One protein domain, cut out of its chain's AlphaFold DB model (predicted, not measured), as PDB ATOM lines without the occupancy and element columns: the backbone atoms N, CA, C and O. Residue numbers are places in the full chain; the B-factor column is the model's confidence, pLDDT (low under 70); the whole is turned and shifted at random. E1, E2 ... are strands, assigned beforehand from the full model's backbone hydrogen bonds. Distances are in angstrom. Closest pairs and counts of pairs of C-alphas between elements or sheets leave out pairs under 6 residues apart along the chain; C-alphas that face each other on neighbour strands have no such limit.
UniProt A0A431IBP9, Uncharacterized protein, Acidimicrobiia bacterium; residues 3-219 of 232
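Overview. This is residues 3 to 219 of the 232 residues of an uncharacterized protein of Acidimicrobiia bacterium (UniProt A0A431IBP9). Two strongly twisted sheets lie face to face as a sandwich: the branched sheet of E1, E6, E7, E8, E10, E11, E13 and E14 makes one layer, and the sheet E5 - E4 - E3 - E2 - E9 the other. A small pair, E12 and E15, sits at the rim, with E15 next to the hairpin of E13 and E14. You have 217 printed residues with fifteen named strands, E1 to E15 in order, and no named helix; neighbours in each sheet are antiparallel, and the class is all strand. The whole is compact and rounded, with a radius of gyration of the C-alphas of 17.2 A and spans of 50 by 38 by 38 A.

Along the chain. For the branched sheet, find C-alpha 3 at (114.762, 127.150, 95.395), where E1 runs to residue 9. Its other strands are E6, residues 92 to 105 and 31.5 A long, E7, 110 to 118, E8, 124 to 132, E10, 156 to 165 and 28.0 A long, E11, 171 to 173, E13, 193 to 196, and E14, 201 to 204. E6 bends by 78 degrees at residue 102. In the five-strand sheet look for E2, 17 to 26, E3, 34 to 44 and 30.0 A long, E4, 52 to 59, E5, 82 to 84, and E9, 136 to 146. Last come E12, 176 to 178, and E15, 216 to 218, which ends at C-alpha 218, (104.917, 121.423, 104.437).

Arrangement. Start at E1: E6 lies on one side, with N 5 and O 93 2.8 A apart, and E10 on the other, with N 6 and O 158 at 2.9 A. From E6 a meander, each strand the antiparallel neighbour of the one before, runs through E7 to E8; look at N 96 and O 116, 2.9 A, and N 113 and O 130, 2.9 A. E10 has three neighbours: besides E1, it pairs with E14, N 203 and O 157 at 2.8 A, and E11, N 172 and O 164 at 2.8 A. E13 and E14 form a hairpin, N 202 and O 195 at 2.8 A. Across the sandwich, the closest C-alphas of E3 and E7, Leu 40 and Gly 115, are 6.2 A apart. In the other sheet E2, E3, E4 and E5 make a second meander, with N 21 and O 40 at 2.8 A, N 55 and O 41 at 2.8 A, and N 83 and O 54 at 2.8 A. E9 is an edge strand beside E2, N 22 and O 141 at 2.8 A. E12 and E15 pair at N 217 and O 177, 2.8 A; the closest C-alphas of E13 and E15, Pro 196 and Leu 217, are 6.6 A apart.

Size, cuts and confidence. The C-alphas farthest apart, those of Pro 107 and Thr 208, stand 51.7 A from each other. The printed part has no cut. The links E4 to E5, E12 to E13 and E14 to E15 are long. Mean pLDDT of the printed part is 95.2; look for values under 70 at residues 29 to 31.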
ATOM      1  N   VAL A   3     116.116 126.785  94.972       98.31
ATOM      2  CA  VAL A   3     114.762 127.150  95.395       98.31
ATOM      3  C   VAL A   3     114.260 128.297  94.524       98.31
ATOM      4  O   VAL A   3     115.058 129.108  94.051       98.31
ATOM      5  N   THR A   4     112.957 128.369  94.308       98.56
ATOM      6  CA  THR A   4     112.313 129.513  93.668       98.56
ATOM      7  C   THR A   4     111.962 130.557  94.722       98.56
ATOM      8  O   THR A   4     111.334 130.236  95.730       98.56
ATOM      9  N   LEU A   5     112.374 131.799  94.485       98.81
ATOM     10  CA  LEU A   5     112.020 132.977  95.267       98.81
ATOM     11  C   LEU A   5     111.114 133.881  94.432       98.81
ATOM     12  O   LEU A   5     111.457 134.238  93.309       98.81
ATOM     13  N   GLU A   6     110.001 134.308  95.012       98.81
ATOM     14  CA  GLU A   6     109.123 135.333  94.453       98.81
ATOM     15  C   GLU A   6     108.954 136.460  95.476       98.81
ATOM     16  O   GLU A   6     108.605 136.215  96.634       98.81
ATOM     17  N   VAL A   7     109.190 137.706  95.060       98.75
ATOM     18  CA  VAL A   7     108.906 138.884  95.890       98.75
ATOM     19  C   VAL A   7     107.453 139.289  95.665       98.75
ATOM     20  O   VAL A   7     107.131 139.878  94.638       98.75
ATOM     21  N   LEU A   8     106.573 138.967  96.612       98.56
ATOM     22  CA  LEU A   8     105.126 139.198  96.512       98.56
ATOM     23  C   LEU A   8     104.779 140.674  96.678       98.56
ATOM     24  O   LEU A   8     103.996 141.240  95.920       98.56
ATOM     25  N   GLN A   9     105.381 141.286  97.693       98.44
ATOM     26  CA  GLN A   9     105.197 142.684  98.034       98.44
ATOM     27  C   GLN A   9     106.576 143.277  98.314       98.44
ATOM     28  O   GLN A   9     107.193 142.892  99.313       98.44
ATOM     29  N   PRO A  10     107.090 144.161  97.438       97.62
ATOM     30  CA  PRO A  10     108.406 144.748  97.621       97.62
ATOM     31  C   PRO A  10     108.389 145.787  98.752       97.62
ATOM     32  O   PRO A  10     107.328 146.310  99.103       97.62
ATOM     33  N   PRO A  11     109.563 146.141  99.291       97.94
ATOM     34  CA  PRO A  11     109.690 147.278 100.191       97.94
ATOM     35  C   PRO A  11     109.245 148.597  99.550       97.94
ATOM     36  O   PRO A  11     109.437 148.824  98.359       97.94
ATOM     37  N   THR A  12     108.716 149.504 100.371       96.44
ATOM     38  CA  THR A  12     108.342 150.875  99.969       96.44
ATOM     39  C   THR A  12     109.108 151.943 100.754       96.44
ATOM     40  O   THR A  12     108.710 153.104 100.789       96.44
ATOM     41  N   VAL A  13     110.170 151.539 101.452       96.94
ATOM     42  CA  VAL A  13     110.990 152.391 102.319       96.94
ATOM     43  C   VAL A  13     112.463 152.227 101.965       96.94
ATOM     44  O   VAL A  13     112.892 151.156 101.528       96.94
ATOM     45  N   ASP A  14     113.254 153.265 102.230       96.38
ATOM     46  CA  ASP A  14     114.687 153.287 101.926       96.38
ATOM     47  C   ASP A  14     115.495 152.516 102.978       96.38
ATOM     48  O   ASP A  14     116.223 153.082 103.800       96.38
ATOM     49  N   ARG A  15     115.322 151.194 103.005       97.62
ATOM     50  CA  ARG A  15     116.060 150.256 103.863       97.62
ATOM     51  C   ARG A  15     116.526 149.059 103.054       97.62
ATOM     52  O   ARG A  15     115.935 148.750 102.029       97.62
ATOM     53  N   LEU A  16     117.587 148.404 103.515       97.75
ATOM     54  CA  LEU A  16     118.078 147.168 102.915       97.75
ATOM     55  C   LEU A  16     117.151 146.004 103.288       97.75
ATOM     56  O   LEU A  16     116.809 145.825 104.458       97.75
ATOM     57  N   TYR A  17     116.775 145.211 102.293       98.50
ATOM     58  CA  TYR A  17     116.144 143.910 102.486       98.50
ATOM     59  C   TYR A  17     116.917 142.887 101.675       98.50
ATOM     60  O   TYR A  17     117.296 143.150 100.531       98.50
ATOM     61  N   PHE A  18     117.128 141.720 102.259       97.62
ATOM     62  CA  PHE A  18     117.847 140.640 101.620       97.62
ATOM     63  C   PHE A  18     117.101 139.327 101.825       97.62
ATOM     64  O   PHE A  18     116.800 138.947 102.952       97.62
ATOM     65  N   TRP A  19     116.790 138.640 100.728       98.75
ATOM     66  CA  TRP A  19     116.122 137.345 100.747       98.75
ATOM     67  C   TRP A  19     117.038 136.322 100.100       98.75
ATOM     68  O   TRP A  19     117.282 136.393  98.891       98.75
ATOM     69  N   ALA A  20     117.557 135.384 100.887       98.69
ATOM     70  CA  ALA A  20     118.620 134.503 100.430       98.69
ATOM     71  C   ALA A  20     118.380 133.023 100.726       98.69
ATOM     72  O   ALA A  20     117.865 132.639 101.775       98.69
ATOM     73  N   LEU A  21     118.836 132.198  99.786       98.81
ATOM     74  CA  LEU A  21     119.170 130.797  99.976       98.81
ATOM     75  C   LEU A  21     120.611 130.722 100.488       98.81
ATOM     76  O   LEU A  21     121.545 131.047  99.756       98.81
ATOM     77  N   GLN A  22     120.802 130.245 101.710       98.31
ATOM     78  CA  GLN A  22     122.119 129.966 102.268       98.31
ATOM     79  C   GLN A  22     122.422 128.472 102.250       98.31
ATOM     80  O   GLN A  22     121.555 127.641 102.522       98.31
ATOM     81  N   ALA A  23     123.679 128.154 101.958       98.12
ATOM     82  CA  ALA A  23     124.247 126.825 102.050       98.12
ATOM     83  C   ALA A  23     125.456 126.833 102.990       98.12
ATOM     84  O   ALA A  23     126.375 127.635 102.816       98.12
ATOM     85  N   ASP A  24     125.471 125.896 103.933       97.38
ATOM     86  CA  ASP A  24     126.638 125.599 104.758       97.38
ATOM     87  C   ASP A  24     127.424 124.462 104.110       97.38
ATOM     88  O   ASP A  24     126.849 123.451 103.685       97.38
ATOM     89  N   PHE A  25     128.742 124.608 104.045       95.94
ATOM     90  CA  PHE A  25     129.630 123.666 103.380       95.94
ATOM     91  C   PHE A  25     130.434 122.848 104.382       95.94
ATOM     92  O   PHE A  25     130.774 123.310 105.473       95.94
ATOM     93  N   ALA A  26     130.800 121.633 103.986       94.06
ATOM     94  CA  ALA A  26     131.759 120.821 104.720       94.06
ATOM     95  C   ALA A  26     132.652 120.018 103.777       94.06
ATOM     96  O   ALA A  26     132.334 119.838 102.601       94.06
ATOM     97  N   THR A  27     133.762 119.521 104.313       89.81
ATOM     98  CA  THR A  27     134.600 118.500 103.669       89.81
ATOM     99  C   THR A  27     134.072 117.084 103.965       89.81
ATOM    100  O   THR A  27     133.248 116.897 104.865       89.81
ATOM    101  N   GLY A  28     134.495 116.091 103.173       75.06
ATOM    102  CA  GLY A  28     133.945 114.728 103.167       75.06
ATOM    103  C   GLY A  28     134.161 113.817 104.382       75.06
ATOM    104  O   GLY A  28     134.642 114.233 105.431       75.06
ATOM    105  N   ASP A  29     133.724 112.557 104.227       60.88
ATOM    106  CA  ASP A  29     133.179 111.696 105.297       60.88
ATOM    107  C   ASP A  29     134.176 111.196 106.361       60.88
ATOM    108  O   ASP A  29     133.759 110.773 107.437       60.88
ATOM    109  N   ALA A  30     135.485 111.333 106.144       48.00
ATOM    110  CA  ALA A  30     136.477 111.136 107.200       48.00
ATOM    111  C   ALA A  30     136.704 112.456 107.957       48.00
ATOM    112  O   ALA A  30     137.639 113.208 107.687       48.00
ATOM    113  N   GLY A  31     135.818 112.732 108.916       57.47
ATOM    114  CA  GLY A  31     135.974 113.836 109.865       57.47
ATOM    115  C   GLY A  31     135.352 115.163 109.438       57.47
ATOM    116  O   GLY A  31     135.927 116.191 109.788       57.47
ATOM    117  N   ARG A  32     134.218 115.125 108.710       76.62
ATOM    118  CA  ARG A  32     133.362 116.259 108.295       76.62
ATOM    119  C   ARG A  32     133.700 117.550 109.045       76.62
ATOM    120  O   ARG A  32     133.256 117.753 110.175       76.62
ATOM    121  N   ARG A  33     134.479 118.425 108.406       88.25
ATOM    122  CA  ARG A  33     134.843 119.723 108.986       88.25
ATOM    123  C   ARG A  33     133.964 120.807 108.381       88.25
ATOM    124  O   ARG A  33     133.818 120.816 107.155       88.25
ATOM    125  N   PRO A  34     133.396 121.715 109.192       91.75
ATOM    126  CA  PRO A  34     132.755 122.917 108.677       91.75
ATOM    127  C   PRO A  34     133.720 123.683 107.768       91.75
ATOM    128  O   PRO A  34     134.874 123.897 108.131       91.75
ATOM    129  N   ALA A  35     133.241 124.094 106.598       94.19
ATOM    130  CA  ALA A  35     134.022 124.801 105.584       94.19
ATOM    131  C   ALA A  35     133.445 126.189 105.257       94.19
ATOM    132  O   ALA A  35     133.783 126.784 104.235       94.19
ATOM    133  N   GLY A  36     132.600 126.715 106.146       94.88
ATOM    134  CA  GLY A  36     131.964 128.021 106.019       94.88
ATOM    135  C   GLY A  36     130.578 127.924 105.396       94.88
ATOM    136  O   GLY A  36     130.009 126.838 105.284       94.88
ATOM    137  N   GLY A  37     130.045 129.066 104.983       97.12
ATOM    138  CA  GLY A  37     128.728 129.159 104.364       97.12
ATOM    139  C   GLY A  37     128.654 130.312 103.374       97.12
ATOM    140  O   GLY A  37     129.439 131.257 103.449       97.12
ATOM    141  N   ALA A  38     127.721 130.222 102.434       98.19
ATOM    142  CA  ALA A  38     127.462 131.263 101.447       98.19
ATOM    143  C   ALA A  38     125.966 131.432 101.209       98.19
ATOM    144  O   ALA A  38     125.203 130.474 101.328       98.19
ATOM    145  N   HIS A  39     125.559 132.643 100.851       98.38
ATOM    146  CA  HIS A  39     124.172 133.028 100.637       98.38
ATOM    147  C   HIS A  39     123.990 133.658  99.256       98.38
ATOM    148  O   HIS A  39     124.698 134.591  98.881       98.38
ATOM    149  N   LEU A  40     123.044 133.112  98.490       98.88
ATOM    150  CA  LEU A  40     122.610 133.611  97.188       98.88
ATOM    151  C   LEU A  40     121.212 134.185  97.340       98.88
ATOM    152  O   LEU A  40     120.318 133.469  97.784       98.88
ATOM    153  N   GLY A  41     120.986 135.422  96.921       98.69
ATOM    154  CA  GLY A  41     119.665 136.013  97.079       98.69
ATOM    155  C   GLY A  41     119.418 137.281  96.290       98.69
ATOM    156  O   GLY A  41     120.338 137.887  95.742       98.69
ATOM    157  N   LEU A  42     118.153 137.687  96.266       98.81
ATOM    158  CA  LEU A  42     117.732 138.982  95.745       98.81
ATOM    159  C   LEU A  42     117.799 140.019  96.868       98.81
ATOM    160  O   LEU A  42     117.469 139.726  98.017       98.81
ATOM    161  N   GLN A  43     118.212 141.232  96.527       98.25
ATOM    162  CA  GLN A  43     118.286 142.359  97.448       98.25
ATOM    163  C   GLN A  43     117.414 143.511  96.964       98.25
ATOM    164  O   GLN A  43     117.414 143.844  95.774       98.25
ATOM    165  N   TRP A  44     116.723 144.142  97.913       98.56
ATOM    166  CA  TRP A  44     116.265 145.515  97.780       98.56
ATOM    167  C   TRP A  44     117.284 146.443  98.437       98.56
ATOM    168  O   TRP A  44     117.422 146.430  99.661       98.56
ATOM    169  N   HIS A  45     117.998 147.244  97.652       97.75
ATOM    170  CA  HIS A  45     119.047 148.129  98.153       97.75
ATOM    171  C   HIS A  45     118.884 149.547  97.578       97.75
ATOM    172  O   HIS A  45     119.136 149.732  96.390       97.75
ATOM    173  N   PRO A  46     118.577 150.576  98.396       96.62
ATOM    174  CA  PRO A  46     118.221 151.925  97.914       96.62
ATOM    175  C   PRO A  46     119.276 152.657  97.068       96.62
ATOM    176  O   PRO A  46     118.987 153.680  96.460       96.62
ATOM    177  N   GLN A  47     120.515 152.167  97.061       97.12
ATOM    178  CA  GLN A  47     121.640 152.770  96.346       97.12
ATOM    179  C   GLN A  47     122.013 151.991  95.072       97.12
ATOM    180  O   GLN A  47     122.933 152.387  94.362       97.12
ATOM    181  N   HIS A  48     121.311 150.892  94.777       97.31
ATOM    182  CA  HIS A  48     121.431 150.168  93.515       97.31
ATOM    183  C   HIS A  48     120.356 150.631  92.515       97.31
ATOM    184  O   HIS A  48     119.297 151.122  92.922       97.31
ATOM    185  N   PRO A  49     120.581 150.474  91.198       97.38
ATOM    186  CA  PRO A  49     119.625 150.891  90.178       97.38
ATOM    187  C   PRO A  49     118.253 150.227  90.352       97.38
ATOM    188  O   PRO A  49     118.141 149.003  90.421       97.38
ATOM    189  N   GLY A  50     117.198 151.044  90.427       96.38
ATOM    190  CA  GLY A  50     115.828 150.563  90.652       96.38
ATOM    191  C   GLY A  50     115.613 149.894  92.012       96.38
ATOM    192  O   GLY A  50     114.613 149.209  92.189       96.38
ATOM    193  N   SER A  51     116.553 150.064  92.946       98.00
ATOM    194  CA  SER A  51     116.626 149.374  94.233       98.00
ATOM    195  C   SER A  51     116.731 147.854  94.143       98.00
ATOM    196  O   SER A  51     116.620 147.192  95.161       98.00
ATOM    197  N   THR A  52     116.975 147.278  92.966       98.38
ATOM    198  CA  THR A  52     117.031 145.824  92.768       98.38
ATOM    199  C   THR A  52     118.464 145.367  92.543       98.38
ATOM    200  O   THR A  52     119.153 145.872  91.655       98.38
ATOM    201  N   ALA A  53     118.909 144.392  93.327       98.62
ATOM    202  CA  ALA A  53     120.218 143.772  93.192       98.62
ATOM    203  C   ALA A  53     120.148 142.259  93.438       98.62
ATOM    204  O   ALA A  53     119.139 141.727  93.908       98.62
ATOM    205  N   VAL A  54     121.241 141.569  93.130       98.81
ATOM    206  CA  VAL A  54     121.489 140.172  93.505       98.81
ATOM    207  C   VAL A  54     122.757 140.114  94.342       98.81
ATOM    208  O   VAL A  54     123.710 140.839  94.067       98.81
ATOM    209  N   ASN A  55     122.795 139.255  95.352       98.62
ATOM    210  CA  ASN A  55     123.991 139.026  96.148       98.62
ATOM    211  C   ASN A  55     124.394 137.551  96.108       98.62
ATOM    212  O   ASN A  55     123.550 136.668  96.253       98.62
ATOM    213  N   TRP A  56     125.686 137.308  95.891       98.69
ATOM    214  CA  TRP A  56     126.327 136.012  96.087       98.69
ATOM    215  C   TRP A  56     127.645 136.222  96.831       98.69
ATOM    216  O   TRP A  56     128.631 136.682  96.251       98.69
ATOM    217  N   GLY A  57     127.638 135.903  98.123       98.19
ATOM    218  CA  GLY A  57     128.769 136.066  99.029       98.19
ATOM    219  C   GLY A  57     128.744 135.027 100.143       98.19
ATOM    220  O   GLY A  57     127.837 134.199 100.224       98.19
ATOM    221  N   GLY A  58     129.759 135.035 101.000       97.50
ATOM    222  CA  GLY A  58     129.823 134.116 102.128       97.50
ATOM    223  C   GLY A  58     131.112 134.238 102.919       97.50
ATOM    224  O   GLY A  58     131.984 135.041 102.588       97.50
ATOM    225  N   TYR A  59     131.243 133.411 103.949       97.31
ATOM    226  CA  TYR A  59     132.324 133.492 104.924       97.31
ATOM    227  C   TYR A  59     132.957 132.124 105.173       97.31
ATOM    228  O   TYR A  59     132.283 131.092 105.198       97.31
ATOM    229  N   ARG A  60     134.275 132.124 105.391       94.69
ATOM    230  CA  ARG A  60     135.028 130.977 105.918       94.69
ATOM    231  C   ARG A  60     134.602 130.686 107.368       94.69
ATOM    232  O   ARG A  60     134.083 131.586 108.024       94.69
ATOM    233  N   PRO A  61     134.903 129.495 107.926       90.75
ATOM    234  CA  PRO A  61     134.593 129.173 109.326       90.75
ATOM    235  C   PRO A  61     135.081 130.209 110.353       90.75
ATOM    236  O   PRO A  61     134.444 130.396 111.381       90.75
ATOM    237  N   GLY A  62     136.195 130.896 110.072       88.56
ATOM    238  CA  GLY A  62     136.755 131.953 110.925       88.56
ATOM    239  C   GLY A  62     136.228 133.371 110.659       88.56
ATOM    240  O   GLY A  62     136.809 134.319 111.172       88.56
ATOM    241  N   GLY A  63     135.197 133.544 109.825       88.81
ATOM    242  CA  GLY A  63     134.540 134.839 109.579       88.81
ATOM    243  C   GLY A  63     135.117 135.692 108.441       88.81
ATOM    244  O   GLY A  63     134.542 136.720 108.107       88.81
ATOM    245  N   GLY A  64     136.216 135.286 107.798       94.31
ATOM    246  CA  GLY A  64     136.752 136.003 106.632       94.31
ATOM    247  C   GLY A  64     135.939 135.750 105.358       94.31
ATOM    248  O   GLY A  64     135.636 134.593 105.057       94.31
ATOM    249  N   GLU A  65     135.644 136.799 104.583       96.69
ATOM    250  CA  GLU A  65     134.882 136.705 103.326       96.69
ATOM    251  C   GLU A  65     135.505 135.727 102.325       96.69
ATOM    252  O   GLU A  65     136.719 135.722 102.091       96.69
ATOM    253  N   LEU A  66     134.668 134.897 101.706       96.19
ATOM    254  CA  LEU A  66     135.077 133.972 100.656       96.19
ATOM    255  C   LEU A  66     135.553 134.745  99.422       96.19
ATOM    256  O   LEU A  66     134.907 135.675  98.946       96.19
ATOM    257  N   SER A  67     136.691 134.319  98.875       95.50
ATOM    258  CA  SER A  67     137.136 134.779  97.563       95.50
ATOM    259  C   SER A  67     136.365 134.059  96.454       95.50
ATOM    260  O   SER A  67     135.637 133.092  96.687       95.50
ATOM    261  N   GLY A  68     136.527 134.528  95.221       95.69
ATOM    262  CA  GLY A  68     135.846 133.956  94.070       95.69
ATOM    263  C   GLY A  68     136.237 134.648  92.774       95.69
ATOM    264  O   GLY A  68     137.026 135.594  92.779       95.69
ATOM    265  N   THR A  69     135.632 134.234  91.667       96.50
ATOM    266  CA  THR A  69     135.820 134.892  90.367       96.50
ATOM    267  C   THR A  69     135.238 136.303  90.379       96.50
ATOM    268  O   THR A  69     134.392 136.626  91.212       96.50
ATOM    269  N   VAL A  70     135.650 137.152  89.442       96.31
ATOM    270  CA  VAL A  70     134.975 138.435  89.208       96.31
ATOM    271  C   VAL A  70     133.615 138.174  88.549       96.31
ATOM    272  O   VAL A  70     133.495 137.296  87.695       96.31
ATOM    273  N   SER A  71     132.589 138.914  88.971       97.69
ATOM    274  CA  SER A  71     131.266 138.909  88.335       97.69
ATOM    275  C   SER A  71     131.282 139.720  87.039       97.69
ATOM    276  O   SER A  71     131.829 140.822  87.015       97.69
ATOM    277  N   ALA A  72     130.604 139.230  85.999       97.44
ATOM    278  CA  ALA A  72     130.378 139.986  84.762       97.44
ATOM    279  C   ALA A  72     129.288 141.067  84.909       97.44
ATOM    280  O   ALA A  72     129.309 142.063  84.192       97.44
ATOM    281  N   LEU A  73     128.345 140.891  85.844       97.94
ATOM    282  CA  LEU A  73     127.349 141.916  86.174       97.94
ATOM    283  C   LEU A  73     128.034 143.150  86.763       97.94
ATOM    284  O   LEU A  73     128.985 142.950  87.519       97.94
ATOM    285  N   PRO A  74     127.559 144.384  86.517       97.88
ATOM    286  CA  PRO A  74     128.068 145.594  87.165       97.88
ATOM    287  C   PRO A  74     127.677 145.674  88.655       97.88
ATOM    288  O   PRO A  74     126.959 144.820  89.173       97.88
ATOM    289  N   SER A  75     128.213 146.665  89.368       97.88
ATOM    290  CA  SER A  75     127.791 147.006  90.732       97.88
ATOM    291  C   SER A  75     127.933 148.503  90.950       97.88
ATOM    292  O   SER A  75     129.061 148.999  91.019       97.88
ATOM    293  N   ALA A  76     126.818 149.186  91.182       97.19
ATOM    294  CA  ALA A  76     126.790 150.612  91.496       97.19
ATOM    295  C   ALA A  76     127.650 150.992  92.716       97.19
ATOM    296  O   ALA A  76     128.234 152.071  92.745       97.19
ATOM    297  N   LEU A  77     127.788 150.089  93.693       96.38
ATOM    298  CA  LEU A  77     128.555 150.326  94.924       96.38
ATOM    299  C   LEU A  77     129.969 149.730  94.918       96.38
ATOM    300  O   LEU A  77     130.620 149.682  95.957       96.38
ATOM    301  N   GLY A  78     130.436 149.195  93.784       96.50
ATOM    302  CA  GLY A  78     131.717 148.477  93.724       96.50
ATOM    303  C   GLY A  78     131.811 147.229  94.623       96.50
ATOM    304  O   GLY A  78     132.898 146.678  94.783       96.50
ATOM    305  N   ASN A  79     130.699 146.757  95.193       95.94
ATOM    306  CA  ASN A  79     130.662 145.580  96.051       95.94
ATOM    307  C   ASN A  79     130.859 144.307  95.209       95.94
ATOM    308  O   ASN A  79     130.224 144.106  94.173       95.94
ATOM    309  N   VAL A  80     131.768 143.430  95.634       95.94
ATOM    310  CA  VAL A  80     132.095 142.203  94.887       95.94
ATOM    311  C   VAL A  80     131.018 141.120  95.002       95.94
ATOM    312  O   VAL A  80     130.937 140.248  94.135       95.94
ATOM    313  N   ASN A  81     130.194 141.173  96.048       97.62
ATOM    314  CA  ASN A  81     129.152 140.195  96.351       97.62
ATOM    315  C   ASN A  81     127.777 140.678  95.869       97.62
ATOM    316  O   ASN A  81     127.038 139.881  95.297       97.62
ATOM    317  N   THR A  82     127.455 141.967  96.036       98.12
ATOM    318  CA  THR A  82     126.196 142.570  95.561       98.12
ATOM    319  C   THR A  82     126.364 143.185  94.177       98.12
ATOM    320  O   THR A  82     127.162 144.101  93.993       98.12
ATOM    321  N   ARG A  83     125.597 142.699  93.201       98.62
ATOM    322  CA  ARG A  83     125.644 143.122  91.797       98.62
ATOM    323  C   ARG A  83     124.308 143.696  91.348       98.62
ATOM    324  O   ARG A  83     123.250 143.296  91.837       98.62
ATOM    325  N   ASP A  84     124.364 144.601  90.381       98.56
ATOM    326  CA  ASP A  84     123.169 145.181  89.784       98.56
ATOM    327  C   ASP A  84     122.452 144.098  88.971       98.56
ATOM    328  O   ASP A  84     122.995 143.552  88.007       98.56
ATOM    329  N   MET A  85     121.226 143.774  89.370       98.06
ATOM    330  CA  MET A  85     120.371 142.837  88.654       98.06
ATOM    331  C   MET A  85     118.929 143.275  88.829       98.06
ATOM    332  O   MET A  85     118.412 143.331  89.945       98.06
ATOM    333  N   ARG A  86     118.275 143.571  87.708       97.56
ATOM    334  CA  ARG A  86     116.870 143.950  87.713       97.56
ATOM    335  C   ARG A  86     116.005 142.710  87.882       97.56
ATOM    336  O   ARG A  86     115.962 141.872  86.989       97.56
ATOM    337  N   TRP A  87     115.284 142.647  88.989       98.19
ATOM    338  CA  TRP A  87     114.192 141.703  89.208       98.19
ATOM    339  C   TRP A  87     112.865 142.464  89.337       98.19
ATOM    340  O   TRP A  87     112.851 143.694  89.442       98.19
ATOM    341  N   ARG A  88     111.734 141.760  89.272       98.25
ATOM    342  CA  ARG A  88     110.389 142.340  89.356       98.25
ATOM    343  C   ARG A  88     109.551 141.630  90.421       98.25
ATOM    344  O   ARG A  88     109.613 140.407  90.517       98.25
ATOM    345  N   PRO A  89     108.753 142.368  91.210       98.06
ATOM    346  CA  PRO A  89     107.772 141.754  92.096       98.06
ATOM    347  C   PRO A  89     106.784 140.868  91.326       98.06
ATOM    348  O   PRO A  89     106.419 141.191  90.196       98.06
ATOM    349  N   GLY A  90     106.356 139.769  91.943       98.12
ATOM    350  CA  GLY A  90     105.452 138.772  91.360       98.12
ATOM    351  C   GLY A  90     106.086 137.855  90.309       98.12
ATOM    352  O   GLY A  90     105.427 136.932  89.838       98.12
ATOM    353  N   GLU A  91     107.351 138.070  89.931       98.31
ATOM    354  CA  GLU A  91     108.073 137.138  89.066       98.31
ATOM    355  C   GLU A  91     108.840 136.098  89.903       98.31
ATOM    356  O   GLU A  91     109.529 136.467  90.862       98.31
ATOM    357  N   PRO A  92     108.751 134.803  89.551       98.38
ATOM    358  CA  PRO A  92     109.539 133.764  90.194       98.38
ATOM    359  C   PRO A  92     110.976 133.756  89.657       98.38
ATOM    360  O   PRO A  92     111.207 133.724  88.447       98.38
ATOM    361  N   TYR A  93     111.942 133.709  90.571       98.88
ATOM    362  CA  TYR A  93     113.368 133.601  90.275       98.88
ATOM    363  C   TYR A  93     113.952 132.359  90.934       98.88
ATOM    364  O   TYR A  93     113.937 132.210  92.157       98.88
ATOM    365  N   ARG A  94     114.517 131.457  90.134       98.75
ATOM    366  CA  ARG A  94     115.148 130.240  90.637       98.75
ATOM    367  C   ARG A  94     116.583 130.517  91.057       98.75
ATOM    368  O   ARG A  94     117.467 130.680  90.218       98.75
ATOM    369  N   LEU A  95     116.824 130.518  92.361       98.94
ATOM    370  CA  LEU A  95     118.153 130.627  92.953       98.94
ATOM    371  C   LEU A  95     118.817 129.251  92.931       98.94
ATOM    372  O   LEU A  95     118.236 128.276  93.407       98.94
ATOM    373  N   THR A  96     120.034 129.153  92.396       98.81
ATOM    374  CA  THR A  96     120.787 127.894  92.334       98.81
ATOM    375  C   THR A  96     122.214 128.081  92.835       98.81
ATOM    376  O   THR A  96     122.953 128.924  92.337       98.81
ATOM    377  N   ILE A  97     122.594 127.233  93.793       98.69
ATOM    378  CA  ILE A  97     123.961 127.051  94.282       98.69
ATOM    379  C   ILE A  97     124.439 125.672  93.821       98.69
ATOM    380  O   ILE A  97     123.909 124.641  94.264       98.69
ATOM    381  N   SER A  98     125.427 125.629  92.931       97.25
ATOM    382  CA  SER A  98     125.926 124.387  92.325       97.25
ATOM    383  C   SER A  98     127.450 124.321  92.290       97.25
ATOM    384  O   SER A  98     128.130 125.341  92.213       97.25
ATOM    385  N   ARG A  99     128.002 123.104  92.337       94.94
ATOM    386  CA  ARG A  99     129.415 122.878  91.996       94.94
ATOM    387  C   ARG A  99     129.578 122.998  90.489       94.94
ATOM    388  O   ARG A  99     128.682 122.585  89.752       94.94
ATOM    389  N   VAL A 100     130.706 123.535  90.044       93.31
ATOM    390  CA  VAL A 100     130.994 123.727  88.614       93.31
ATOM    391  C   VAL A 100     132.341 123.148  88.231       93.31
ATOM    392  O   VAL A 100     133.273 123.198  89.024       93.31
ATOM    393  N   GLU A 101     132.437 122.624  87.008       88.62
ATOM    394  CA  GLU A 101     133.681 122.079  86.466       88.62
ATOM    395  C   GLU A 101     134.616 123.179  85.904       88.62
ATOM    396  O   GLU A 101     134.135 124.178  85.353       88.62
ATOM    397  N   PRO A 102     135.951 123.008  85.998       86.62
ATOM    398  CA  PRO A 102     136.628 122.052  86.878       86.62
ATOM    399  C   PRO A 102     136.267 122.317  88.345       86.62
ATOM    400  O   PRO A 102     136.279 123.473  88.766       86.62
ATOM    401  N   ILE A 103     135.962 121.258  89.113       84.06
ATOM    402  CA  ILE A 103     135.510 121.373  90.517       84.06
ATOM    403  C   ILE A 103     136.466 122.219  91.355       84.06
ATOM    404  O   ILE A 103     136.012 122.946  92.236       84.06
ATOM    405  N   ARG A 104     137.775 122.133  91.101       89.69
ATOM    406  CA  ARG A 104     138.806 122.837  91.869       89.69
ATOM    407  C   ARG A 104     139.355 124.047  91.115       89.69
ATOM    408  O   ARG A 104     139.587 123.989  89.911       89.69
ATOM    409  N   ALA A 105     139.561 125.141  91.840       83.88
ATOM    410  CA  ALA A 105     140.162 126.372  91.350       83.88
ATOM    411  C   ALA A 105     141.678 126.369  91.572       83.88
ATOM    412  O   ALA A 105     142.143 126.311  92.711       83.88
ATOM    413  N   GLU A 106     142.447 126.522  90.501       81.25
ATOM    414  CA  GLU A 106     143.890 126.764  90.575       81.25
ATOM    415  C   GLU A 106     144.203 128.224  90.957       81.25
ATOM    416  O   GLU A 106     143.436 129.125  90.604       81.25
ATOM    417  N   PRO A 107     145.314 128.498  91.671       80.25
ATOM    418  CA  PRO A 107     146.251 127.542  92.281       80.25
ATOM    419  C   PRO A 107     145.792 127.048  93.667       80.25
ATOM    420  O   PRO A 107     146.515 126.348  94.368       80.25
ATOM    421  N   THR A 108     144.614 127.480  94.122       81.75
ATOM    422  CA  THR A 108     144.170 127.286  95.513       81.75
ATOM    423  C   THR A 108     143.753 125.852  95.848       81.75
ATOM    424  O   THR A 108     143.686 125.499  97.021       81.75
ATOM    425  N   GLY A 109     143.383 125.048  94.847       85.62
ATOM    426  CA  GLY A 109     142.750 123.740  95.024       85.62
ATOM    427  C   GLY A 109     141.335 123.780  95.630       85.62
ATOM    428  O   GLY A 109     140.744 122.719  95.858       85.62
ATOM    429  N   ALA A 110     140.778 124.970  95.892       90.25
ATOM    430  CA  ALA A 110     139.467 125.156  96.511       90.25
ATOM    431  C   ALA A 110     138.326 124.748  95.572       90.25
ATOM    432  O   ALA A 110     138.428 124.901  94.357       90.25
ATOM    433  N   VAL A 111     137.221 124.254  96.125       94.50
ATOM    434  CA  VAL A 111     136.029 123.873  95.361       94.50
ATOM    435  C   VAL A 111     135.283 125.114  94.874       94.50
ATOM    436  O   VAL A 111     135.078 126.071  95.621       94.50
ATOM    437  N   ARG A 112     134.845 125.086  93.615       96.62
ATOM    438  CA  ARG A 112     134.088 126.161  92.973       96.62
ATOM    439  C   ARG A 112     132.592 125.955  93.144       96.62
ATOM    440  O   ARG A 112     132.032 124.969  92.662       96.62
ATOM    441  N   TRP A 113     131.950 126.936  93.765       97.94
ATOM    442  CA  TRP A 113     130.505 126.996  93.948       97.94
ATOM    443  C   TRP A 113     129.919 128.198  93.215       97.94
ATOM    444  O   TRP A 113     130.181 129.349  93.564       97.94
ATOM    445  N   ARG A 114     129.112 127.931  92.194       98.50
ATOM    446  CA  ARG A 114     128.431 128.938  91.386       98.50
ATOM    447  C   ARG A 114     127.115 129.345  92.021       98.50
ATOM    448  O   ARG A 114     126.304 128.482  92.353       98.50
ATOM    449  N   GLY A 115     126.902 130.652  92.103       98.81
ATOM    450  CA  GLY A 115     125.598 131.251  92.352       98.81
ATOM    451  C   GLY A 115     124.993 131.738  91.039       98.81
ATOM    452  O   GLY A 115     125.628 132.501  90.303       98.81
ATOM    453  N   SER A 116     123.777 131.297  90.731       98.88
ATOM    454  CA  SER A 116     123.047 131.722  89.534       98.88
ATOM    455  C   SER A 116     121.564 131.929  89.807       98.88
ATOM    456  O   SER A 116     120.972 131.213  90.618       98.88
ATOM    457  N   VAL A 117     120.966 132.864  89.078       98.88
ATOM    458  CA  VAL A 117     119.533 133.154  89.122       98.88
ATOM    459  C   VAL A 117     118.924 132.909  87.750       98.88
ATOM    460  O   VAL A 117     119.416 133.447  86.761       98.88
ATOM    461  N   THR A 118     117.862 132.111  87.687       98.88
ATOM    462  CA  THR A 118     117.088 131.883  86.460       98.88
ATOM    463  C   THR A 118     115.742 132.587  86.565       98.88
ATOM    464  O   THR A 118     115.034 132.385  87.550       98.88
ATOM    465  N   ASP A 119     115.397 133.417  85.586       98.00
ATOM    466  CA  ASP A 119     114.104 134.110  85.543       98.00
ATOM    467  C   ASP A 119     112.984 133.242  84.937       98.00
ATOM    468  O   ASP A 119     113.203 132.108  84.501       98.00
ATOM    469  N   SER A 120     111.767 133.786  84.895       95.31
ATOM    470  CA  SER A 120     110.578 133.114  84.354       95.31
ATOM    471  C   SER A 120     110.646 132.827  82.847       95.31
ATOM    472  O   SER A 120     109.914 131.964  82.364       95.31
ATOM    473  N   SER A 121     111.536 133.497  82.104       96.56
ATOM    474  CA  SER A 121     111.805 133.194  80.691       96.56
ATOM    475  C   SER A 121     112.750 131.999  80.510       96.56
ATOM    476  O   SER A 121     112.949 131.531  79.391       96.56
ATOM    477  N   GLY A 122     113.343 131.504  81.603       97.19
ATOM    478  CA  GLY A 122     114.380 130.475  81.589       97.19
ATOM    479  C   GLY A 122     115.793 131.031  81.393       97.19
ATOM    480  O   GLY A 122     116.757 130.261  81.346       97.19
ATOM    481  N   THR A 123     115.954 132.354  81.318       98.12
ATOM    482  CA  THR A 123     117.268 132.979  81.158       98.12
ATOM    483  C   THR A 123     118.036 132.891  82.470       98.12
ATOM    484  O   THR A 123     117.575 133.349  83.514       98.12
ATOM    485  N   THR A 124     119.226 132.289  82.425       98.56
ATOM    486  CA  THR A 124     120.083 132.126  83.605       98.56
ATOM    487  C   THR A 124     121.187 133.168  83.625       98.56
ATOM    488  O   THR A 124     122.044 133.209  82.746       98.56
ATOM    489  N   THR A 125     121.203 133.956  84.692       98.62
ATOM    490  CA  THR A 125     122.264 134.900  85.016       98.62
ATOM    491  C   THR A 125     123.211 134.273  86.034       98.62
ATOM    492  O   THR A 125     122.816 133.935  87.151       98.62
ATOM    493  N   VAL A 126     124.483 134.119  85.665       98.69
ATOM    494  CA  VAL A 126     125.543 133.730  86.605       98.69
ATOM    495  C   VAL A 126     126.024 134.971  87.345       98.69
ATOM    496  O   VAL A 126     126.422 135.944  86.711       98.69
ATOM    497  N   VAL A 127     126.029 134.923  88.679       98.69
ATOM    498  CA  VAL A 127     126.563 136.018  89.498       98.69
ATOM    499  C   VAL A 127     128.087 135.914  89.533       98.69
ATOM    500  O   VAL A 127     128.784 136.774  89.007       98.69
ATOM    501  N   ARG A 128     128.614 134.831  90.116       98.31
ATOM    502  CA  ARG A 128     130.046 134.480  90.152       98.31
ATOM    503  C   ARG A 128     130.234 133.083  90.748       98.31
ATOM    504  O   ARG A 128     129.278 132.478  91.242       98.31
ATOM    505  N   ASP A 129     131.475 132.614  90.761       98.12
ATOM    506  CA  ASP A 129     131.871 131.423  91.506       98.12
ATOM    507  C   ASP A 129     132.581 131.845  92.797       98.12
ATOM    508  O   ASP A 129     133.457 132.710  92.757       98.12
ATOM    509  N   LEU A 130     132.229 131.227  93.923       97.88
ATOM    510  CA  LEU A 130     132.957 131.326  95.190       97.88
ATOM    511  C   LEU A 130     133.892 130.129  95.351       97.88
ATOM    512  O   LEU A 130     133.589 129.019  94.905       97.88
ATOM    513  N   PHE A 131     135.028 130.363  96.000       96.06
ATOM    514  CA  PHE A 131     136.034 129.349  96.295       96.06
ATOM    515  C   PHE A 131     135.917 128.916  97.754       96.06
ATOM    516  O   PHE A 131     136.151 129.708  98.667       96.06
ATOM    517  N   VAL A 132     135.549 127.655  97.967       94.88
ATOM    518  CA  VAL A 132     135.238 127.084  99.283       94.88
ATOM    519  C   VAL A 132     136.005 125.780  99.463       94.88
ATOM    520  O   VAL A 132     136.147 125.008  98.524       94.88
ATOM    521  N   GLU A 133     136.501 125.489 100.662       91.94
ATOM    522  CA  GLU A 133     137.197 124.215 100.911       91.94
ATOM    523  C   GLU A 133     136.244 123.008 100.858       91.94
ATOM    524  O   GLU A 133     136.634 121.912 100.454       91.94
ATOM    525  N   GLY A 134     134.990 123.219 101.262       93.00
ATOM    526  CA  GLY A 134     133.956 122.197 101.332       93.00
ATOM    527  C   GLY A 134     133.450 121.760  99.962       93.00
ATOM    528  O   GLY A 134     133.150 122.573  99.087       93.00
ATOM    529  N   ASP A 135     133.302 120.450  99.802       92.12
ATOM    530  CA  ASP A 135     132.907 119.791  98.558       92.12
ATOM    531  C   ASP A 135     131.428 119.393  98.532       92.12
ATOM    532  O   ASP A 135     130.951 118.853  97.531       92.12
ATOM    533  N   ARG A 136     130.687 119.660  99.610       93.00
ATOM    534  CA  ARG A 136     129.262 119.344  99.737       93.00
ATOM    535  C   ARG A 136     128.535 120.360 100.608       93.00
ATOM    536  O   ARG A 136     129.123 120.957 101.506       93.00
ATOM    537  N   ILE A 137     127.238 120.493 100.353       95.38
ATOM    538  CA  ILE A 137     126.311 121.249 101.196       95.38
ATOM    539  C   ILE A 137     125.831 120.327 102.318       95.38
ATOM    540  O   ILE A 137     125.445 119.187 102.058       95.38
ATOM    541  N   VAL A 138     125.861 120.815 103.556       94.31
ATOM    542  CA  VAL A 138     125.450 120.070 104.759       94.31
ATOM    543  C   VAL A 138     124.353 120.759 105.563       94.31
ATOM    544  O   VAL A 138     123.720 120.106 106.386       94.31
ATOM    545  N   GLY A 139     124.117 122.042 105.300       94.75
ATOM    546  CA  GLY A 139     123.052 122.843 105.892       94.75
ATOM    547  C   GLY A 139     122.455 123.759 104.835       94.75
ATOM    548  O   GLY A 139     123.157 124.199 103.923       94.75
ATOM    549  N   VAL A 140     121.148 123.989 104.917       96.75
ATOM    550  CA  VAL A 140     120.438 124.905 104.027       96.75
ATOM    551  C   VAL A 140     119.407 125.669 104.833       96.75
ATOM    552  O   VAL A 140     118.655 125.075 105.607       96.75
ATOM    553  N   VAL A 141     119.340 126.973 104.606       97.56
ATOM    554  CA  VAL A 141     118.302 127.835 105.164       97.56
ATOM    555  C   VAL A 141     117.878 128.857 104.115       97.56
ATOM    556  O   VAL A 141     118.674 129.273 103.276       97.56
ATOM    557  N   MET A 142     116.604 129.231 104.147       98.06
ATOM    558  CA  MET A 142     116.066 130.358 103.393       98.06
ATOM    559  C   MET A 142     115.668 131.413 104.408       98.06
ATOM    560  O   MET A 142     115.010 131.086 105.400       98.06
ATOM    561  N   TRP A 143     116.075 132.653 104.193       98.12
ATOM    562  CA  TRP A 143     115.836 133.703 105.169       98.12
ATOM    563  C   TRP A 143     115.560 135.048 104.523       98.12
ATOM    564  O   TRP A 143     115.910 135.301 103.370       98.12
ATOM    565  N   SER A 144     114.924 135.900 105.320       97.69
ATOM    566  CA  SER A 144     114.744 137.321 105.066       97.69
ATOM    567  C   SER A 144     115.529 138.086 106.130       97.69
ATOM    568  O   SER A 144     115.223 137.960 107.313       97.69
ATOM    569  N   GLU A 145     116.520 138.870 105.725       96.44
ATOM    570  CA  GLU A 145     117.218 139.823 106.583       96.44
ATOM    571  C   GLU A 145     116.705 141.217 106.239       96.44
ATOM    572  O   GLU A 145     116.763 141.671 105.092       96.44
ATOM    573  N   VAL A 146     116.108 141.868 107.230       96.69
ATOM    574  CA  VAL A 146     115.311 143.074 107.038       96.69
ATOM    575  C   VAL A 146     115.863 144.165 107.939       96.69
ATOM    576  O   VAL A 146     115.694 144.117 109.150       96.69
ATOM    577  N   PHE A 147     116.477 145.186 107.341       96.25
ATOM    578  CA  PHE A 147     117.054 146.328 108.064       96.25
ATOM    579  C   PHE A 147     116.030 147.452 108.297       96.25
ATOM    580  O   PHE A 147     116.377 148.604 108.579       96.25
ATOM    581  N   ALA A 148     114.747 147.142 108.127       95.88
ATOM    582  CA  ALA A 148     113.639 148.032 108.415       95.88
ATOM    583  C   ALA A 148     113.145 147.866 109.851       95.88
ATOM    584  O   ALA A 148     113.356 146.838 110.487       95.88
ATOM    585  N   ARG A 149     112.468 148.898 110.360       96.44
ATOM    586  CA  ARG A 149     111.831 148.832 111.677       96.44
ATOM    587  C   ARG A 149     110.625 147.894 111.621       96.44
ATOM    588  O   ARG A 149     110.006 147.761 110.565       96.44
ATOM    589  N   CYS A 150     110.259 147.292 112.748       96.31
ATOM    590  CA  CYS A 150     109.172 146.312 112.802       96.31
ATOM    591  C   CYS A 150     107.802 146.901 112.419       96.31
ATOM    592  O   CYS A 150     106.914 146.167 112.002       96.31
ATOM    593  N   GLU A 151     107.615 148.213 112.551       96.31
ATOM    594  CA  GLU A 151     106.397 148.948 112.199       96.31
ATOM    595  C   GLU A 151     106.363 149.456 110.751       96.31
ATOM    596  O   GLU A 151     105.352 150.008 110.318       96.31
ATOM    597  N   HIS A 152     107.453 149.298 109.991       97.56
ATOM    598  CA  HIS A 152     107.458 149.675 108.578       97.56
ATOM    599  C   HIS A 152     106.456 148.828 107.773       97.56
ATOM    600  O   HIS A 152     106.079 147.737 108.210       97.56
ATOM    601  N   PRO A 153     106.022 149.305 106.587       97.94
ATOM    602  CA  PRO A 153     105.085 148.576 105.742       97.94
ATOM    603  C   PRO A 153     105.496 147.120 105.511       97.94
ATOM    604  O   PRO A 153     106.682 146.801 105.401       97.94
ATOM    605  N   SER A 154     104.489 146.247 105.443       98.06
ATOM    606  CA  SER A 154     104.689 144.813 105.242       98.06
ATOM    607  C   SER A 154     105.449 144.536 103.942       98.06
ATOM    608  O   SER A 154     105.263 145.216 102.932       98.06
ATOM    609  N   VAL A 155     106.298 143.518 103.979       98.50
ATOM    610  CA  VAL A 155     107.018 142.955 102.839       98.50
ATOM    611  C   VAL A 155     106.754 141.460 102.837       98.50
ATOM    612  O   VAL A 155     106.738 140.831 103.898       98.50
ATOM    613  N   GLY A 156     106.531 140.909 101.648       98.56
ATOM    614  CA  GLY A 156     106.150 139.516 101.461       98.56
ATOM    615  C   GLY A 156     107.035 138.833 100.434       98.56
ATOM    616  O   GLY A 156     107.210 139.355  99.333       98.56
ATOM    617  N   VAL A 157     107.540 137.648 100.765       98.75
ATOM    618  CA  VAL A 157     108.221 136.756  99.817       98.75
ATOM    619  C   VAL A 157     107.656 135.349  99.895       98.75
ATOM    620  O   VAL A 157     107.127 134.951 100.932       98.75
ATOM    621  N   ARG A 158     107.785 134.584  98.815       98.69
ATOM    622  CA  ARG A 158     107.435 133.165  98.756       98.69
ATOM    623  C   ARG A 158     108.638 132.340  98.332       98.69
ATOM    624  O   ARG A 158     109.336 132.698  97.388       98.69
ATOM    625  N   TRP A 159     108.810 131.209  99.005       98.56
ATOM    626  CA  TRP A 159     109.779 130.173  98.676       98.56
ATOM    627  C   TRP A 159     109.053 128.918  98.183       98.56
ATOM    628  O   TRP A 159     108.205 128.387  98.904       98.56
ATOM    629  N   SER A 160     109.374 128.431  96.984       97.62
ATOM    630  CA  SER A 160     108.770 127.223  96.401       97.62
ATOM    631  C   SER A 160     109.795 126.332  95.697       97.62
ATOM    632  O   SER A 160     110.949 126.708  95.490       97.62
ATOM    633  N   ASP A 161     109.372 125.114  95.358       95.06
ATOM    634  CA  ASP A 161     110.127 124.155  94.539       95.06
ATOM    635  C   ASP A 161     111.584 123.894  94.987       95.06
ATOM    636  O   ASP A 161     112.504 123.884  94.155       95.06
ATOM    637  N   PRO A 162     111.845 123.685  96.297       96.50
ATOM    638  CA  PRO A 162     113.185 123.388  96.773       96.50
ATOM    639  C   PRO A 162     113.646 122.021  96.258       96.50
ATOM    640  O   PRO A 162     112.981 121.000  96.443       96.50
ATOM    641  N   THR A 163     114.833 121.984  95.657       95.00
ATOM    642  CA  THR A 163     115.457 120.742  95.188       95.00
ATOM    643  C   THR A 163     116.930 120.699  95.557       95.00
ATOM    644  O   THR A 163     117.684 121.644  95.290       95.00
ATOM    645  N   ALA A 164     117.380 119.561  96.074       94.75
ATOM    646  CA  ALA A 164     118.796 119.265  96.237       94.75
ATOM    647  C   ALA A 164     119.216 118.095  95.343       94.75
ATOM    648  O   ALA A 164     118.409 117.240  94.990       94.75
ATOM    649  N   VAL A 165     120.494 118.080  94.974       94.88
ATOM    650  CA  VAL A 165     121.134 116.993  94.233       94.88
ATOM    651  C   VAL A 165     122.317 116.536  95.074       94.88
ATOM    652  O   VAL A 165     123.121 117.370  95.503       94.88
ATOM    653  N   THR A 166     122.391 115.243  95.364       92.25
ATOM    654  CA  THR A 166     123.505 114.642  96.102       92.25
ATOM    655  C   THR A 166     124.772 114.582  95.248       92.25
ATOM    656  O   THR A 166     124.763 114.871  94.051       92.25
ATOM    657  N   VAL A 167     125.897 114.208  95.861       88.44
ATOM    658  CA  VAL A 167     127.188 114.133  95.159       88.44
ATOM    659  C   VAL A 167     127.179 113.098  94.028       88.44
ATOM    660  O   VAL A 167     127.807 113.338  93.005       88.44
ATOM    661  N   ASP A 168     126.427 112.011  94.196       89.50
ATOM    662  CA  ASP A 168     126.167 110.942  93.225       89.50
ATOM    663  C   ASP A 168     125.028 111.268  92.235       89.50
ATOM    664  O   ASP A 168     124.625 110.414  91.452       89.50
ATOM    665  N   GLY A 169     124.506 112.500  92.238       91.81
ATOM    666  CA  GLY A 169     123.538 112.968  91.241       91.81
ATOM    667  C   GLY A 169     122.072 112.657  91.551       91.81
ATOM    668  O   GLY A 169     121.197 112.964  90.741       91.81
ATOM    669  N   ARG A 170     121.758 112.092  92.720       94.19
ATOM    670  CA  ARG A 170     120.380 111.777  93.107       94.19
ATOM    671  C   ARG A 170     119.632 113.031  93.553       94.19
ATOM    672  O   ARG A 170     120.104 113.795  94.394       94.19
ATOM    673  N   LEU A 171     118.420 113.206  93.032       93.38
ATOM    674  CA  LEU A 171     117.501 114.241  93.497       93.38
ATOM    675  C   LEU A 171     116.995 113.929  94.910       93.38
ATOM    676  O   LEU A 171     116.631 112.795  95.231       93.38
ATOM    677  N   VAL A 172     116.952 114.957  95.751       89.94
ATOM    678  CA  VAL A 172     116.426 114.904  97.114       89.94
ATOM    679  C   VAL A 172     115.218 115.838  97.196       89.94
ATOM    680  O   VAL A 172     115.403 117.054  97.061       89.94
ATOM    681  N   PRO A 173     113.997 115.305  97.405       84.19
ATOM    682  CA  PRO A 173     112.825 116.132  97.653       84.19
ATOM    683  C   PRO A 173     112.934 116.789  99.031       84.19
ATOM    684  O   PRO A 173     113.436 116.185  99.984       84.19
ATOM    685  N   ILE A 174     112.437 118.019  99.143       93.62
ATOM    686  CA  ILE A 174     112.434 118.786 100.393       93.62
ATOM    687  C   ILE A 174     110.970 119.111 100.735       93.62
ATOM    688  O   ILE A 174     110.521 120.235 100.527       93.62
ATOM    689  N   PRO A 175     110.205 118.122 101.248       93.69
ATOM    690  CA  PRO A 175     108.767 118.259 101.489       93.69
ATOM    691  C   PRO A 175     108.416 119.135 102.684       93.69
ATOM    692  O   PRO A 175     107.250 119.468 102.890       93.69
ATOM    693  N   ARG A 176     109.402 119.432 103.532       95.81
ATOM    694  CA  ARG A 176     109.197 120.078 104.822       95.81
ATOM    695  C   ARG A 176     110.359 120.990 105.170       95.81
ATOM    696  O   ARG A 176     111.508 120.662 104.880       95.81
ATOM    697  N   VAL A 177     110.048 122.082 105.855       96.88
ATOM    698  CA  VAL A 177     111.017 123.047 106.389       96.88
ATOM    699  C   VAL A 177     110.663 123.392 107.830       96.88
ATOM    700  O   VAL A 177     109.494 123.354 108.199       96.88
ATOM    701  N   SER A 178     111.661 123.712 108.650       98.00
ATOM    702  CA  SER A 178     111.444 124.184 110.022       98.00
ATOM    703  C   SER A 178     111.512 125.706 110.069       98.00
ATOM    704  O   SER A 178     112.394 126.307 109.453       98.00
ATOM    705  N   VAL A 179     110.587 126.327 110.792       98.00
ATOM    706  CA  VAL A 179     110.529 127.780 110.962       98.00
ATOM    707  C   VAL A 179     111.498 128.228 112.046       98.00
ATOM    708  O   VAL A 179     111.519 127.678 113.146       98.00
ATOM    709  N   ASN A 180     112.250 129.287 111.766       96.81
ATOM    710  CA  ASN A 180     113.097 129.951 112.745       96.81
ATOM    711  C   ASN A 180     112.867 131.465 112.701       96.81
ATOM    712  O   ASN A 180     112.746 132.035 111.618       96.81
ATOM    713  N   TYR A 181     112.832 132.107 113.869       96.56
ATOM    714  CA  TYR A 181     112.735 133.558 113.995       96.56
ATOM    715  C   TYR A 181     113.870 134.063 114.876       96.56
ATOM    716  O   TYR A 181     114.188 133.460 115.899       96.56
ATOM    717  N   GLN A 182     114.450 135.196 114.496       94.19
ATOM    718  CA  GLN A 182     115.409 135.899 115.335       94.19
ATOM    719  C   GLN A 182     114.696 136.496 116.551       94.19
ATOM    720  O   GLN A 182     113.575 137.006 116.442       94.19
ATOM    721  N   SER A 183     115.332 136.413 117.718       91.88
ATOM    722  CA  SER A 183     114.786 137.006 118.935       91.88
ATOM    723  C   SER A 183     114.806 138.534 118.840       91.88
ATOM    724  O   SER A 183     115.622 139.107 118.121       91.88
ATOM    725  N   HIS A 184     113.953 139.216 119.606       90.69
ATOM    726  CA  HIS A 184     113.995 140.680 119.667       90.69
ATOM    727  C   HIS A 184     115.311 141.205 120.260       90.69
ATOM    728  O   HIS A 184     115.789 142.263 119.860       90.69
ATOM    729  N   ALA A 185     115.920 140.464 121.193       92.81
ATOM    730  CA  ALA A 185     117.211 140.830 121.774       92.81
ATOM    731  C   ALA A 185     118.336 140.830 120.727       92.81
ATOM    732  O   ALA A 185     119.249 141.644 120.813       92.81
ATOM    733  N   ASP A 186     118.214 139.980 119.708       91.69
ATOM    734  CA  ASP A 186     119.166 139.892 118.605       91.69
ATOM    735  C   ASP A 186     118.798 140.819 117.432       91.69
ATOM    736  O   ASP A 186     119.432 140.746 116.388       91.69
ATOM    737  N   GLY A 187     117.781 141.681 117.569       91.00
ATOM    738  CA  GLY A 187     117.326 142.601 116.515       91.00
ATOM    739  C   GLY A 187     116.185 142.076 115.636       91.00
ATOM    740  O   GLY A 187     115.846 142.701 114.636       91.00
ATOM    741  N   GLY A 188     115.576 140.945 115.996       92.75
ATOM    742  CA  GLY A 188     114.405 140.397 115.314       92.75
ATOM    743  C   GLY A 188     113.093 141.105 115.668       92.75
ATOM    744  O   GLY A 188     112.966 141.795 116.678       92.75
ATOM    745  N   CYS A 189     112.064 140.875 114.854       94.06
ATOM    746  CA  CYS A 189     110.720 141.397 115.087       94.06
ATOM    747  C   CYS A 189     109.761 140.297 115.565       94.06
ATOM    748  O   CYS A 189     109.829 139.151 115.119       94.06
ATOM    749  N   ALA A 190     108.822 140.637 116.453       93.81
ATOM    750  CA  ALA A 190     107.776 139.710 116.906       93.81
ATOM    751  C   ALA A 190     106.619 139.558 115.897       93.81
ATOM    752  O   ALA A 190     105.835 138.618 115.991       93.81
ATOM    753  N   ASN A 191     106.527 140.465 114.923       95.44
ATOM    754  CA  ASN A 191     105.458 140.558 113.927       95.44
ATOM    755  C   ASN A 191     105.902 140.075 112.533       95.44
ATOM    756  O   ASN A 191     105.542 140.652 111.509       95.44
ATOM    757  N   THR A 192     106.701 139.011 112.496       96.25
ATOM    758  CA  THR A 192     107.053 138.289 111.266       96.25
ATOM    759  C   THR A 192     106.448 136.897 111.327       96.25
ATOM    760  O   THR A 192     106.611 136.220 112.346       96.25
ATOM    761  N   ASP A 193     105.803 136.465 110.246       97.94
ATOM    762  CA  ASP A 193     105.164 135.152 110.141       97.94
ATOM    763  C   ASP A 193     105.650 134.404 108.897       97.94
ATOM    764  O   ASP A 193     105.793 134.989 107.823       97.94
ATOM    765  N   SER A 194     105.907 133.107 109.046       98.06
ATOM    766  CA  SER A 194     106.190 132.179 107.947       98.06
ATOM    767  C   SER A 194     105.089 131.131 107.901       98.06
ATOM    768  O   SER A 194     104.920 130.392 108.867       98.06
ATOM    769  N   ARG A 195     104.351 131.043 106.792       96.94
ATOM    770  CA  ARG A 195     103.197 130.142 106.650       96.94
ATOM    771  C   ARG A 195     103.130 129.526 105.252       96.94
ATOM    772  O   ARG A 195     103.508 130.193 104.290       96.94
ATOM    773  N   PRO A 196     102.653 128.281 105.110       96.44
ATOM    774  CA  PRO A 196     102.419 127.704 103.797       96.44
ATOM    775  C   PRO A 196     101.223 128.391 103.120       96.44
ATOM    776  O   PRO A 196     100.261 128.776 103.785       96.44
ATOM    777  N   ASP A 197     101.278 128.524 101.800       94.50
ATOM    778  CA  ASP A 197     100.126 128.818 100.945       94.50
ATOM    779  C   ASP A 197      99.927 127.689  99.916       94.50
ATOM    780  O   ASP A 197     100.390 126.571 100.133       94.50
ATOM    781  N   ALA A 198      99.187 127.925  98.829       92.88
ATOM    782  CA  ALA A 198      98.950 126.901  97.807       92.88
ATOM    783  C   ALA A 198     100.204 126.555  96.977       92.88
ATOM    784  O   ALA A 198     100.257 125.486  96.371       92.88
ATOM    785  N   THR A 199     101.201 127.441  96.951       95.19
ATOM    786  CA  THR A 199     102.361 127.367  96.053       95.19
ATOM    787  C   THR A 199     103.656 127.080  96.811       95.19
ATOM    788  O   THR A 199     104.525 126.377  96.307       95.19
ATOM    789  N   GLY A 200     103.817 127.609  98.022       96.88
ATOM    790  CA  GLY A 200     105.074 127.518  98.758       96.88
ATOM    791  C   GLY A 200     104.946 127.920 100.221       96.88
ATOM    792  O   GLY A 200     103.877 127.832 100.820       96.88
ATOM    793  N   VAL A 201     106.056 128.370 100.804       98.19
ATOM    794  CA  VAL A 201     106.093 128.984 102.136       98.19
ATOM    795  C   VAL A 201     106.278 130.485 101.972       98.19
ATOM    796  O   VAL A 201     107.302 130.938 101.461       98.19
ATOM    797  N   ALA A 202     105.289 131.259 102.408       98.31
ATOM    798  CA  ALA A 202     105.327 132.709 102.376       98.31
ATOM    799  C   ALA A 202     105.847 133.275 103.703       98.31
ATOM    800  O   ALA A 202     105.405 132.856 104.776       98.31
ATOM    801  N   GLN A 203     106.753 134.246 103.627       98.12
ATOM    802  CA  GLN A 203     107.245 135.021 104.762       98.12
ATOM    803  C   GLN A 203     106.732 136.451 104.649       98.12
ATOM    804  O   GLN A 203     106.904 137.083 103.608       98.12
ATOM    805  N   TRP A 204     106.121 136.951 105.718       98.44
ATOM    806  CA  TRP A 204     105.549 138.293 105.777       98.44
ATOM    807  C   TRP A 204     106.067 139.042 107.000       98.44
ATOM    808  O   TRP A 204     106.074 138.499 108.107       98.44
ATOM    809  N   THR A 205     106.476 140.296 106.815       98.12
ATOM    810  CA  THR A 205     106.766 141.225 107.917       98.12
ATOM    811  C   THR A 205     105.514 142.003 108.311       98.12
ATOM    812  O   THR A 205     104.565 142.096 107.536       98.12
ATOM    813  N   THR A 206     105.514 142.607 109.496       97.25
ATOM    814  CA  THR A 206     104.447 143.512 109.958       97.25
ATOM    815  C   THR A 206     103.057 142.861 109.965       97.25
ATOM    816  O   THR A 206     102.047 143.491 109.662       97.25
ATOM    817  N   VAL A 207     103.001 141.578 110.321       97.31
ATOM    818  CA  VAL A 207     101.765 140.798 110.465       97.31
ATOM    819  C   VAL A 207     101.753 140.065 111.801       97.31
ATOM    820  O   VAL A 207     102.794 139.832 112.417       97.31
ATOM    821  N   THR A 208     100.571 139.673 112.271       96.50
ATOM    822  CA  THR A 208     100.468 138.802 113.443       96.50
ATOM    823  C   THR A 208     101.162 137.474 113.157       96.50
ATOM    824  O   THR A 208     100.796 136.773 112.216       96.50
ATOM    825  N   ARG A 209     102.143 137.113 113.990       96.38
ATOM    826  CA  ARG A 209     102.755 135.785 113.959       96.38
ATOM    827  C   ARG A 209     101.736 134.752 114.421       96.38
ATOM    828  O   ARG A 209     101.216 134.848 115.530       96.38
ATOM    829  N   THR A 210     101.482 133.762 113.578       97.06
ATOM    830  CA  THR A 210     100.560 132.656 113.857       97.06
ATOM    831  C   THR A 210     101.283 131.318 113.922       97.06
ATOM    832  O   THR A 210     100.834 130.407 114.614       97.06
ATOM    833  N   VAL A 211     102.441 131.210 113.266       97.81
ATOM    834  CA  VAL A 211     103.271 130.010 113.266       97.81
ATOM    835  C   VAL A 211     104.403 130.168 114.274       97.81
ATOM    836  O   VAL A 211     105.191 131.111 114.199       97.81
ATOM    837  N   ALA A 212     104.496 129.233 115.219       96.69
ATOM    838  CA  ALA A 212     105.515 129.244 116.263       96.69
ATOM    839  C   ALA A 212     106.907 128.865 115.725       96.69
ATOM    840  O   ALA A 212     107.040 128.124 114.747       96.69
ATOM    841  N   GLN A 213     107.954 129.331 116.407       96.12
ATOM    842  CA  GLN A 213     109.328 128.892 116.155       96.12
ATOM    843  C   GLN A 213     109.455 127.369 116.299       96.12
ATOM    844  O   GLN A 213     108.838 126.769 117.176       96.12
ATOM    845  N   GLY A 214     110.249 126.744 115.430       97.00
ATOM    846  CA  GLY A 214     110.443 125.296 115.377       97.00
ATOM    847  C   GLY A 214     109.304 124.526 114.703       97.00
ATOM    848  O   GLY A 214     109.426 123.315 114.521       97.00
ATOM    849  N   THR A 215     108.209 125.192 114.310       98.38
ATOM    850  CA  THR A 215     107.119 124.527 113.585       98.38
ATOM    851  C   THR A 215     107.632 124.000 112.251       98.38
ATOM    852  O   THR A 215     108.287 124.720 111.496       98.38
ATOM    853  N   VAL A 216     107.301 122.747 111.942       98.25
ATOM    854  CA  VAL A 216     107.615 122.132 110.653       98.25
ATOM    855  C   VAL A 216     106.463 122.375 109.685       98.25
ATOM    856  O   VAL A 216     105.352 121.894 109.899       98.25
ATOM    857  N   LEU A 217     106.735 123.108 108.611       97.12
ATOM    858  CA  LEU A 217     105.781 123.411 107.548       97.12
ATOM    859  C   LEU A 217     105.970 122.457 106.376       97.12
ATOM    860  O   LEU A 217     107.100 122.118 106.027       97.12
ATOM    861  N   ALA A 218     104.868 122.058 105.746       95.62
ATOM    862  CA  ALA A 218     104.917 121.423 104.437       95.62
ATOM    863  C   ALA A 218     105.308 122.452 103.369       95.62
ATOM    864  O   ALA A 218     104.922 123.617 103.456       95.62
ATOM    865  N   VAL A 219     106.037 122.004 102.348       93.94
ATOM    866  CA  VAL A 219     106.298 122.787 101.141       93.94
ATOM    867  C   VAL A 219     105.434 122.215 100.014       93.94
ATOM    868  O   VAL A 219     105.717 121.110  99.543       93.94
TER     869      VAL A 219